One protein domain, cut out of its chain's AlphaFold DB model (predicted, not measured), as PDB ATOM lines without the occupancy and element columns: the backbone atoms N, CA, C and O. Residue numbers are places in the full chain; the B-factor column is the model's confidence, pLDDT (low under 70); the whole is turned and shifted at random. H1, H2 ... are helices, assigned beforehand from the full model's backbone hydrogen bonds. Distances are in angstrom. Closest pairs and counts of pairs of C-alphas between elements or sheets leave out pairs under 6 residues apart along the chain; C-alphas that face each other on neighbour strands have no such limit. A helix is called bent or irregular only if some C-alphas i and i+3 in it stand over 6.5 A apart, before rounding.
ATOM      1  N   VAL A 155      41.479  73.704  92.495       42.50
ATOM      2  CA  VAL A 155      42.099  73.459  91.191       42.50
ATOM      3  C   VAL A 155      43.223  72.432  91.351       42.50
ATOM      4  O   VAL A 155      44.164  72.643  92.113       42.50
ATOM      5  N   SER A 156      43.158  71.311  90.625       37.44
ATOM      6  CA  SER A 156      44.300  70.379  90.555       37.44
ATOM      7  C   SER A 156      45.559  71.097  90.033       37.44
ATOM      8  O   SER A 156      45.430  71.993  89.198       37.44
ATOM      9  N   PRO A 157      46.782  70.716  90.463       40.72
ATOM     10  CA  PRO A 157      48.001  71.277  89.883       40.72
ATOM     11  C   PRO A 157      47.997  71.079  88.355       40.72
ATOM     12  O   PRO A 157      47.504  70.051  87.884       40.72
ATOM     13  N   PRO A 158      48.483  72.064  87.582       37.16
ATOM     14  CA  PRO A 158      48.205  72.131  86.156       37.16
ATOM     15  C   PRO A 158      49.030  71.109  85.370       37.16
ATOM     16  O   PRO A 158      50.219  71.318  85.142       37.16
ATOM     17  N   ASP A 159      48.370  70.075  84.850       34.44
ATOM     18  CA  ASP A 159      48.752  69.567  83.533       34.44
ATOM     19  C   ASP A 159      48.413  70.666  82.515       34.44
ATOM     20  O   ASP A 159      47.265  71.109  82.438       34.44
ATOM     21  N   GLU A 160      49.401  71.122  81.739       36.72
ATOM     22  CA  GLU A 160      49.335  72.349  80.914       36.72
ATOM     23  C   GLU A 160      48.221  72.365  79.844       36.72
ATOM     24  O   GLU A 160      47.976  73.391  79.208       36.72
ATOM     25  N   THR A 161      47.535  71.239  79.636       35.12
ATOM     26  CA  THR A 161      46.462  71.055  78.648       35.12
ATOM     27  C   THR A 161      45.100  70.685  79.244       35.12
ATOM     28  O   THR A 161      44.146  70.520  78.483       35.12
ATOM     29  N   ALA A 162      44.977  70.529  80.566       33.84
ATOM     30  CA  ALA A 162      43.708  70.198  81.215       33.84
ATOM     31  C   ALA A 162      42.967  71.477  81.664       33.84
ATOM     32  O   ALA A 162      43.573  72.334  82.311       33.84
ATOM     33  N   PRO A 163      41.662  71.644  81.361       29.36
ATOM     34  CA  PRO A 163      40.877  72.714  81.968       29.36
ATOM     35  C   PRO A 163      40.807  72.504  83.485       29.36
ATOM     36  O   PRO A 163      40.762  71.366  83.948       29.36
ATOM     37  N   ALA A 164      40.776  73.597  84.248       37.97
ATOM     38  CA  ALA A 164      40.691  73.565  85.706       37.97
ATOM     39  C   ALA A 164      39.399  72.868  86.173       37.97
ATOM     40  O   ALA A 164      38.342  73.491  86.257       37.97
ATOM     41  N   THR A 165      39.484  71.568  86.453       41.78
ATOM     42  CA  THR A 165      38.407  70.795  87.069       41.78
ATOM     43  C   THR A 165      38.391  71.020  88.574       41.78
ATOM     44  O   THR A 165      39.437  71.043  89.228       41.78
ATOM     45  N   GLU A 166      37.180  71.155  89.115       59.28
ATOM     46  CA  GLU A 166      36.907  71.252  90.548       59.28
ATOM     47  C   GLU A 166      37.466  70.011  91.262       59.28
ATOM     48  O   GLU A 166      36.849  68.948  91.246       59.28
ATOM     49  N   PHE A 167      38.633  70.120  91.900       64.06
ATOM     50  CA  PHE A 167      39.304  68.983  92.552       64.06
ATOM     51  C   PHE A 167      38.409  68.321  93.615       64.06
ATOM     52  O   PHE A 167      38.332  67.096  93.713       64.06
ATOM     53  N   VAL A 168      37.667  69.138  94.368       66.75
ATOM     54  CA  VAL A 168      36.668  68.685  95.347       66.75
ATOM     55  C   VAL A 168      35.469  68.023  94.656       66.75
ATOM     56  O   VAL A 168      34.988  66.995  95.133       66.75
ATOM     57  N   GLY A 169      35.015  68.565  93.520       68.88
ATOM     58  CA  GLY A 169      33.939  67.999  92.701       68.88
ATOM     59  C   GLY A 169      34.301  66.630  92.119       68.88
ATOM     60  O   GLY A 169      33.503  65.697  92.201       68.88
ATOM     61  N   GLU A 170      35.535  66.466  91.635       74.69
ATOM     62  CA  GLU A 170      36.062  65.189  91.145       74.69
ATOM     63  C   GLU A 170      36.093  64.135  92.265       74.69
ATOM     64  O   GLU A 170      35.564  63.036  92.099       74.69
ATOM     65  N   ILE A 171      36.632  64.480  93.441       75.44
ATOM     66  CA  ILE A 171      36.675  63.574  94.602       75.44
ATOM     67  C   ILE A 171      35.260  63.227  95.085       75.44
ATOM     68  O   ILE A 171      34.997  62.078  95.442       75.44
ATOM     69  N   LYS A 172      34.328  64.188  95.057       76.06
ATOM     70  CA  LYS A 172      32.913  63.974  95.384       76.06
ATOM     71  C   LYS A 172      32.254  63.000  94.406       76.06
ATOM     72  O   LYS A 172      31.623  62.052  94.867       76.06
ATOM     73  N   SER A 173      32.442  63.173  93.096       80.12
ATOM     74  CA  SER A 173      31.909  62.252  92.080       80.12
ATOM     75  C   SER A 173      32.515  60.848  92.240       80.12
ATOM     76  O   SER A 173      31.773  59.881  92.409       80.12
ATOM     77  N   GLN A 174      33.844  60.728  92.386       84.69
ATOM     78  CA  GLN A 174      34.515  59.448  92.671       84.69
ATOM     79  C   GLN A 174      33.994  58.767  93.952       84.69
ATOM     80  O   GLN A 174      33.822  57.546  93.982       84.69
ATOM     81  N   ASN A 175      33.735  59.526  95.022       83.75
ATOM     82  CA  ASN A 175      33.213  58.983  96.277       83.75
ATOM     83  C   ASN A 175      31.758  58.498  96.146       83.75
ATOM     84  O   ASN A 175      31.391  57.482  96.740       83.75
ATOM     85  N   ILE A 176      30.945  59.186  95.335       85.88
ATOM     86  CA  ILE A 176      29.588  58.761  94.969       85.88
ATOM     87  C   ILE A 176      29.642  57.470  94.139       85.88
ATOM     88  O   ILE A 176      28.928  56.522  94.467       85.88
ATOM     89  N   SER A 177      30.519  57.384  93.129       88.00
ATOM     90  CA  SER A 177      30.699  56.169  92.323       88.00
ATOM     91  C   SER A 177      31.064  54.963  93.188       88.00
ATOM     92  O   SER A 177      30.398  53.939  93.101       88.00
ATOM     93  N   ARG A 178      32.033  55.096  94.108       88.31
ATOM     94  CA  ARG A 178      32.421  54.000  95.019       88.31
ATOM     95  C   ARG A 178      31.276  53.522  95.914       88.31
ATOM     96  O   ARG A 178      31.194  52.331  96.203       88.31
ATOM     97  N   PHE A 179      30.404  54.426  96.364       88.50
ATOM     98  CA  PHE A 179      29.216  54.039  97.125       88.50
ATOM     99  C   PHE A 179      28.229  53.252  96.254       88.50
ATOM    100  O   PHE A 179      27.742  52.206  96.679       88.50
ATOM    101  N   ILE A 180      27.983  53.705  95.023       89.69
ATOM    102  CA  ILE A 180      27.128  53.001  94.057       89.69
ATOM    103  C   ILE A 180      27.704  51.620  93.728       89.69
ATOM    104  O   ILE A 180      26.971  50.637  93.795       89.69
ATOM    105  N   ASP A 181      29.004  51.516  93.450       90.94
ATOM    106  CA  ASP A 181      29.685  50.246  93.173       90.94
ATOM    107  C   ASP A 181      29.556  49.266  94.348       90.94
ATOM    108  O   ASP A 181      29.286  48.082  94.142       90.94
ATOM    109  N   TYR A 182      29.671  49.757  95.588       89.19
ATOM    110  CA  TYR A 182      29.443  48.955  96.794       89.19
ATOM    111  C   TYR A 182      27.996  48.443  96.891       89.19
ATOM    112  O   TYR A 182      27.788  47.274  97.216       89.19
ATOM    113  N   VAL A 183      26.995  49.275  96.579       87.44
ATOM    114  CA  VAL A 183      25.579  48.857  96.562       87.44
ATOM    115  C   VAL A 183      25.319  47.847  95.438       87.44
ATOM    116  O   VAL A 183      24.668  46.831  95.674       87.44
ATOM    117  N   VAL A 184      25.852  48.085  94.234       88.31
ATOM    118  CA  VAL A 184      25.757  47.173  93.079       88.31
ATOM    119  C   VAL A 184      26.371  45.814  93.404       88.31
ATOM    120  O   VAL A 184      25.757  44.790  93.109       88.31
ATOM    121  N   TRP A 185      27.555  45.796  94.022       91.69
ATOM    122  CA  TRP A 185      28.206  44.569  94.473       91.69
ATOM    123  C   TRP A 185      27.372  43.851  95.540       91.69
ATOM    124  O   TRP A 185      27.071  42.672  95.378       91.69
ATOM    125  N   TYR A 186      26.926  44.560  96.582       88.75
ATOM    126  CA  TYR A 186      26.132  43.962  97.658       88.75
ATOM    127  C   TYR A 186      24.822  43.351  97.139       88.75
ATOM    128  O   TYR A 186      24.468  42.240  97.526       88.75
ATOM    129  N   LEU A 187      24.102  44.051  96.256       86.50
ATOM    130  CA  LEU A 187      22.865  43.542  95.655       86.50
ATOM    131  C   LEU A 187      23.109  42.353  94.718       86.50
ATOM    132  O   LEU A 187      22.243  41.494  94.619       86.50
ATOM    133  N   GLY A 188      24.267  42.279  94.053       85.50
ATOM    134  CA  GLY A 188      24.645  41.115  93.247       85.50
ATOM    135  C   GLY A 188      25.055  39.889  94.070       85.50
ATOM    136  O   GLY A 188      24.855  38.770  93.616       85.50
ATOM    137  N   GLU A 189      25.608  40.090  95.269       89.69
ATOM    138  CA  GLU A 189      26.087  39.008  96.142       89.69
ATOM    139  C   GLU A 189      25.003  38.496  97.115       89.69
ATOM    140  O   GLU A 189      24.967  37.310  97.443       89.69
ATOM    141  N   TYR A 190      24.116  39.383  97.587       86.62
ATOM    142  CA  TYR A 190      23.139  39.100  98.654       86.62
ATOM    143  C   TYR A 190      21.681  39.443  98.309       86.62
ATOM    144  O   TYR A 190      20.788  39.124  99.097       86.62
ATOM    145  N   GLY A 191      21.432  40.122  97.189       83.19
ATOM    146  CA  GLY A 191      20.091  40.451  96.703       83.19
ATOM    147  C   GLY A 191      19.623  39.510  95.592       83.19
ATOM    148  O   GLY A 191      20.290  38.540  95.235       83.19
ATOM    149  N   SER A 192      18.456  39.807  95.029       84.19
ATOM    150  CA  SER A 192      17.961  39.166  93.811       84.19
ATOM    151  C   SER A 192      18.377  39.928  92.545       84.19
ATOM    152  O   SER A 192      18.506  41.155  92.543       84.19
ATOM    153  N   ASP A 193      18.475  39.211  91.419       87.12
ATOM    154  CA  ASP A 193      18.685  39.815  90.091       87.12
ATOM    155  C   ASP A 193      17.639  40.900  89.768       87.12
ATOM    156  O   ASP A 193      17.940  41.879  89.081       87.12
ATOM    157  N   GLY A 194      16.412  40.744  90.284       86.19
ATOM    158  CA  GLY A 194      15.329  41.718  90.152       86.19
ATOM    159  C   GLY A 194      15.627  43.030  90.877       86.19
ATOM    160  O   GLY A 194      15.557  44.091  90.257       86.19
ATOM    161  N   GLU A 195      16.028  42.966  92.150       82.94
ATOM    162  CA  GLU A 195      16.417  44.145  92.941       82.94
ATOM    163  C   GLU A 195      17.639  44.850  92.339       82.94
ATOM    164  O   GLU A 195      17.666  46.078  92.255       82.94
ATOM    165  N   LEU A 196      18.629  44.095  91.851       86.44
ATOM    166  CA  LEU A 196      19.800  44.656  91.174       86.44
ATOM    167  C   LEU A 196      19.430  45.355  89.853       86.44
ATOM    168  O   LEU A 196      19.953  46.434  89.551       86.44
ATOM    169  N   ALA A 197      18.546  44.754  89.053       88.19
ATOM    170  CA  ALA A 197      18.070  45.338  87.801       88.19
ATOM    171  C   ALA A 197      17.220  46.595  88.043       88.19
ATOM    172  O   ALA A 197      17.383  47.596  87.340       88.19
ATOM    173  N   GLU A 198      16.356  46.577  89.056       88.88
ATOM    174  CA  GLU A 198      15.549  47.725  89.460       88.88
ATOM    175  C   GLU A 198      16.408  48.866  90.014       88.88
ATOM    176  O   GLU A 198      16.260  50.007  89.576       88.88
ATOM    177  N   TYR A 199      17.383  48.566  90.872       86.94
ATOM    178  CA  TYR A 199      18.339  49.550  91.372       86.94
ATOM    179  C   TYR A 199      19.096  50.246  90.226       86.94
ATOM    180  O   TYR A 199      19.107  51.477  90.134       86.94
ATOM    181  N   LYS A 200      19.642  49.470  89.278       88.38
ATOM    182  CA  LYS A 200      20.308  50.003  88.073       88.38
ATOM    183  C   LYS A 200      19.365  50.830  87.196       88.38
ATOM    184  O   LYS A 200      19.776  51.868  86.673       88.38
ATOM    185  N   LYS A 201      18.104  50.415  87.049       89.94
ATOM    186  CA  LYS A 201      17.070  51.166  86.319       89.94
ATOM    187  C   LYS A 201      16.767  52.506  86.993       89.94
ATOM    188  O   LYS A 201      16.667  53.512  86.296       89.94
ATOM    189  N   ILE A 202      16.660  52.542  88.323       84.75
ATOM    190  CA  ILE A 202      16.370  53.777  89.062       84.75
ATOM    191  C   ILE A 202      17.560  54.740  89.001       84.75
ATOM    192  O   ILE A 202      17.348  55.919  88.717       84.75
ATOM    193  N   LEU A 203      18.800  54.257  89.147       86.38
ATOM    194  CA  LEU A 203      19.996  55.075  88.902       86.38
ATOM    195  C   LEU A 203      20.021  55.638  87.474       86.38
ATOM    196  O   LEU A 203      20.211  56.834  87.299       86.38
ATOM    197  N   SER A 204      19.733  54.809  86.466       87.19
ATOM    198  CA  SER A 204      19.693  55.231  85.053       87.19
ATOM    199  C   SER A 204      18.586  56.249  84.741       87.19
ATOM    200  O   SER A 204      18.628  56.904  83.703       87.19
ATOM    201  N   SER A 205      17.578  56.368  85.612       85.56
ATOM    202  CA  SER A 205      16.480  57.336  85.483       85.56
ATOM    203  C   SER A 205      16.753  58.687  86.153       85.56
ATOM    204  O   SER A 205      15.932  59.593  86.031       85.56
ATOM    205  N   LYS A 206      17.882  58.824  86.863       86.12
ATOM    206  CA  LYS A 206      18.272  60.022  87.616       86.12
ATOM    207  C   LYS A 206      19.513  60.675  87.014       86.12
ATOM    208  O   LYS A 206      20.433  59.997  86.566       86.12
ATOM    209  N   SER A 207      19.564  62.001  87.056       83.50
ATOM    210  CA  SER A 207      20.785  62.764  86.789       83.50
ATOM    211  C   SER A 207      21.812  62.612  87.920       83.50
ATOM    212  O   SER A 207      21.459  62.309  89.062       83.50
ATOM    213  N   GLU A 208      23.090  62.885  87.638       75.69
ATOM    214  CA  GLU A 208      24.171  62.859  88.642       75.69
ATOM    215  C   GLU A 208      23.870  63.778  89.846       75.69
ATOM    216  O   GLU A 208      24.091  63.399  90.996       75.69
ATOM    217  N   ALA A 209      23.262  64.943  89.598       74.25
ATOM    218  CA  ALA A 209      22.839  65.876  90.641       74.25
ATOM    219  C   ALA A 209      21.705  65.321  91.528       74.25
ATOM    220  O   ALA A 209      21.681  65.572  92.733       74.25
ATOM    221  N   GLU A 210      20.766  64.555  90.970       79.25
ATOM    222  CA  GLU A 210      19.710  63.892  91.749       79.25
ATOM    223  C   GLU A 210      20.247  62.699  92.542       79.25
ATOM    224  O   GLU A 210      19.834  62.490  93.682       79.25
ATOM    225  N   ILE A 211      21.193  61.946  91.970       80.94
ATOM    226  CA  ILE A 211      21.905  60.859  92.652       80.94
ATOM    227  C   ILE A 211      22.668  61.424  93.858       80.94
ATOM    228  O   ILE A 211      22.465  60.963  94.980       80.94
ATOM    229  N   GLY A 212      23.454  62.490  93.667       74.38
ATOM    230  CA  GLY A 212      24.188  63.166  94.741       74.38
ATOM    231  C   GLY A 212      23.314  63.698  95.888       74.38
ATOM    232  O   GLY A 212      23.820  63.915  96.989       74.38
ATOM    233  N   ASN A 213      22.007  63.871  95.660       76.38
ATOM    234  CA  ASN A 213      21.043  64.379  96.637       76.38
ATOM    235  C   ASN A 213      20.234  63.298  97.385       76.38
ATOM    236  O   ASN A 213      19.480  63.646  98.297       76.38
ATOM    237  N   LEU A 214      20.395  62.003  97.082       78.88
ATOM    238  CA  LEU A 214      19.825  60.917  97.901       78.88
ATOM    239  C   LEU A 214      20.420  60.988  99.321       78.88
ATOM    240  O   LEU A 214      21.640  61.092  99.449       78.88
ATOM    241  N   ASN A 215      19.628  60.972 100.408       74.25
ATOM    242  CA  ASN A 215      20.198  61.305 101.728       74.25
ATOM    243  C   ASN A 215      21.171  60.248 102.245       74.25
ATOM    244  O   ASN A 215      22.123  60.600 102.924       74.25
ATOM    245  N   SER A 216      21.018  58.990 101.860       76.94
ATOM    246  CA  SER A 216      22.060  57.960 101.971       76.94
ATOM    247  C   SER A 216      23.415  58.388 101.386       76.94
ATOM    248  O   SER A 216      24.434  58.243 102.058       76.94
ATOM    249  N   ILE A 217      23.439  58.981 100.188       79.62
ATOM    250  CA  ILE A 217      24.651  59.526  99.549       79.62
ATOM    251  C   ILE A 217      25.104  60.832 100.224       79.62
ATOM    252  O   ILE A 217      26.306  61.060 100.378       79.62
ATOM    253  N   ARG A 218      24.174  61.669 100.706       73.50
ATOM    254  CA  ARG A 218      24.500  62.849 101.532       73.50
ATOM    255  C   ARG A 218      25.202  62.427 102.829       73.50
ATOM    256  O   ARG A 218      26.263  62.955 103.139       73.50
ATOM    257  N   VAL A 219      24.668  61.437 103.546       72.25
ATOM    258  CA  VAL A 219      25.238  60.908 104.796       72.25
ATOM    259  C   VAL A 219      26.538  60.147 104.535       72.25
ATOM    260  O   VAL A 219      27.494  60.337 105.281       72.25
ATOM    261  N   TRP A 220      26.636  59.367 103.452       79.19
ATOM    262  CA  TRP A 220      27.906  58.768 103.029       79.19
ATOM    263  C   TRP A 220      28.991  59.834 102.865       79.19
ATOM    264  O   TRP A 220      30.067  59.711 103.451       79.19
ATOM    265  N   ASN A 221      28.700  60.915 102.138       74.12
ATOM    266  CA  ASN A 221      29.634  62.022 101.952       74.12
ATOM    267  C   ASN A 221      29.969  62.746 103.267       74.12
ATOM    268  O   ASN A 221      31.145  62.998 103.507       74.12
ATOM    269  N   ILE A 222      28.997  63.003 104.153       68.69
ATOM    270  CA  ILE A 222      29.252  63.565 105.498       68.69
ATOM    271  C   ILE A 222      30.265  62.709 106.280       68.69
ATOM    272  O   ILE A 222      31.114  63.249 106.985       68.69
ATOM    273  N   LEU A 223      30.199  61.382 106.146       73.56
ATOM    274  CA  LEU A 223      31.060  60.447 106.876       73.56
ATOM    275  C   LEU A 223      32.424  60.192 106.212       73.56
ATOM    276  O   LEU A 223      33.379  59.852 106.908       73.56
ATOM    277  N   THR A 224      32.529  60.310 104.884       76.00
ATOM    278  CA  THR A 224      33.695  59.809 104.124       76.00
ATOM    279  C   THR A 224      34.422  60.861 103.291       76.00
ATOM    280  O   THR A 224      35.643  60.771 103.162       76.00
ATOM    281  N   LEU A 225      33.727  61.883 102.772       73.88
ATOM    282  CA  LEU A 225      34.286  62.830 101.796       73.88
ATOM    283  C   LEU A 225      35.512  63.563 102.351       73.88
ATOM    284  O   LEU A 225      36.522  63.691 101.666       73.88
ATOM    285  N   ARG A 226      35.457  63.955 103.629       68.88
ATOM    286  CA  ARG A 226      36.572  64.551 104.379       68.88
ATOM    287  C   ARG A 226      37.852  63.709 104.302       68.88
ATOM    288  O   ARG A 226      38.924  64.228 103.996       68.88
ATOM    289  N   THR A 227      37.728  62.412 104.567       74.06
ATOM    290  CA  THR A 227      38.843  61.459 104.584       74.06
ATOM    291  C   THR A 227      39.367  61.190 103.174       74.06
ATOM    292  O   THR A 227      40.574  61.059 102.984       74.06
ATOM    293  N   GLU A 228      38.489  61.142 102.169       76.81
ATOM    294  CA  GLU A 228      38.901  60.984 100.770       76.81
ATOM    295  C   GLU A 228      39.616  62.229 100.225       76.81
ATOM    296  O   GLU A 228      40.642  62.086  99.562       76.81
ATOM    297  N   ILE A 229      39.174  63.439 100.590       72.81
ATOM    298  CA  ILE A 229      39.892  64.688 100.287       72.81
ATOM    299  C   ILE A 229      41.289  64.669 100.919       72.81
ATOM    300  O   ILE A 229      42.280  64.908 100.230       72.81
ATOM    301  N   GLN A 230      41.402  64.305 102.201       70.56
ATOM    302  CA  GLN A 230      42.697  64.190 102.879       70.56
ATOM    303  C   GLN A 230      43.630  63.178 102.189       70.56
ATOM    304  O   GLN A 230      44.801  63.483 101.961       70.56
ATOM    305  N   LYS A 231      43.124  61.991 101.818       73.81
ATOM    306  CA  LYS A 231      43.897  60.982 101.071       73.81
ATOM    307  C   LYS A 231      44.368  61.514  99.718       73.81
ATOM    308  O   LYS A 231      45.529  61.319  99.377       73.81
ATOM    309  N   ALA A 232      43.496  62.184  98.965       71.38
ATOM    310  CA  ALA A 232      43.827  62.734  97.653       71.38
ATOM    311  C   ALA A 232      44.908  63.824  97.735       71.38
ATOM    312  O   ALA A 232      45.827  63.838  96.917       71.38
ATOM    313  N   LEU A 233      44.847  64.698  98.747       67.88
ATOM    314  CA  LEU A 233      45.857  65.735  98.987       67.88
ATOM    315  C   LEU A 233      47.236  65.149  99.317       67.88
ATOM    316  O   LEU A 233      48.239  65.611  98.774       67.88
ATOM    317  N   VAL A 234      47.286  64.108 100.156       66.56
ATOM    318  CA  VAL A 234      48.535  63.392 100.469       66.56
ATOM    319  C   VAL A 234      49.053  62.631  99.243       66.56
ATOM    320  O   VAL A 234      50.234  62.714  98.921       66.56
ATOM    321  N   ALA A 235      48.179  61.941  98.503       65.50
ATOM    322  CA  ALA A 235      48.555  61.174  97.315       65.50
ATOM    323  C   ALA A 235      49.080  62.048  96.161       65.50
ATOM    324  O   ALA A 235      49.976  61.618  95.440       65.50
ATOM    325  N   LYS A 236      48.566  63.277  95.999       61.03
ATOM    326  CA  LYS A 236      49.098  64.267  95.041       61.03
ATOM    327  C   LYS A 236      50.345  65.013  95.552       61.03
ATOM    328  O   LYS A 236      50.805  65.926  94.876       61.03
ATOM    329  N   GLY A 237      50.874  64.676  96.732       53.91
ATOM    330  CA  GLY A 237      52.030  65.359  97.324       53.91
ATOM    331  C   GLY A 237      51.764  66.816  97.721       53.91
ATOM    332  O   GLY A 237      52.701  67.559  97.975       53.91
TER     333      GLY A 237
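AT A GLANCE: This is residues 155 to 237 of the 374 residues of an uncharacterized protein of Prunus dulcis (UniProt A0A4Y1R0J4). A loose tail, residues 155 to 166, leads into one long helix, H1, which runs through the middle; H2 folds back from its far end as the second leg of a splayed hairpin, and short H3 leads on to a bent helix, H4, whose arms cross the first half of H1. The printed part has 83 residues with four named helices, H1, H2, H3 and H4 in order, and no named strand; the class is all helix. The whole is loose, with a radius of gyration of the C-alphas of 15.3 A, and spans 46 by 23 by 21 A, only just elongated.

IN THESE COORDINATES: H1, residues 167 to 190, begins at C-alpha (39.304, 68.983, 92.552) and measures 34.5 A. H2, residues 193 to 204, measures 16.2 A, and H3 is residues 208 to 212. H4, residues 215 to 235, was assigned as one helix by its hydrogen bonds but is bent, with C-alphas 223 and 226 7.3 A apart. Its arms are H4a, residues 215 to 223, 12.1 A, and H4b, residues 226 to 235, 14.3 A, ending at C-alpha (48.555, 61.174, 97.315).

HOW THE PARTS SIT: H1 touches H2 with residues 184 to 188 alone, closest at the C-alphas of Leu 187 and Leu 196, 5.5 A; this hairpin has a shallow tilt of 20 degrees, opposite ways. H1 touches H4a at a steep tilt of 62 degrees, closest at C-alphas Ile 176 and Ile 217, 6.8 A. H1 touches H4b, closest at C-alphas Ile 171 and Ile 229, 6.6 A, at 67 degrees, only just steep. H3 is close to H1 but not clearly touching, with C-alphas Ile 176 and Gly 212 7.0 A apart. H2 is apart from H4a and H4b. In H1, H2, H3, H4a and H4b every O i to N i+4 pair is within hydrogen-bond range.

THE WHOLE: The farthest C-alphas, Glu 160 and Ser 192, are 47.5 A apart. Residues 189 to 194 stand free. The printed part has no cut, and the three links between helices are tight. The model's pLDDT is under 70 at residues 155 to 169, 222, 226 and 233 to 237.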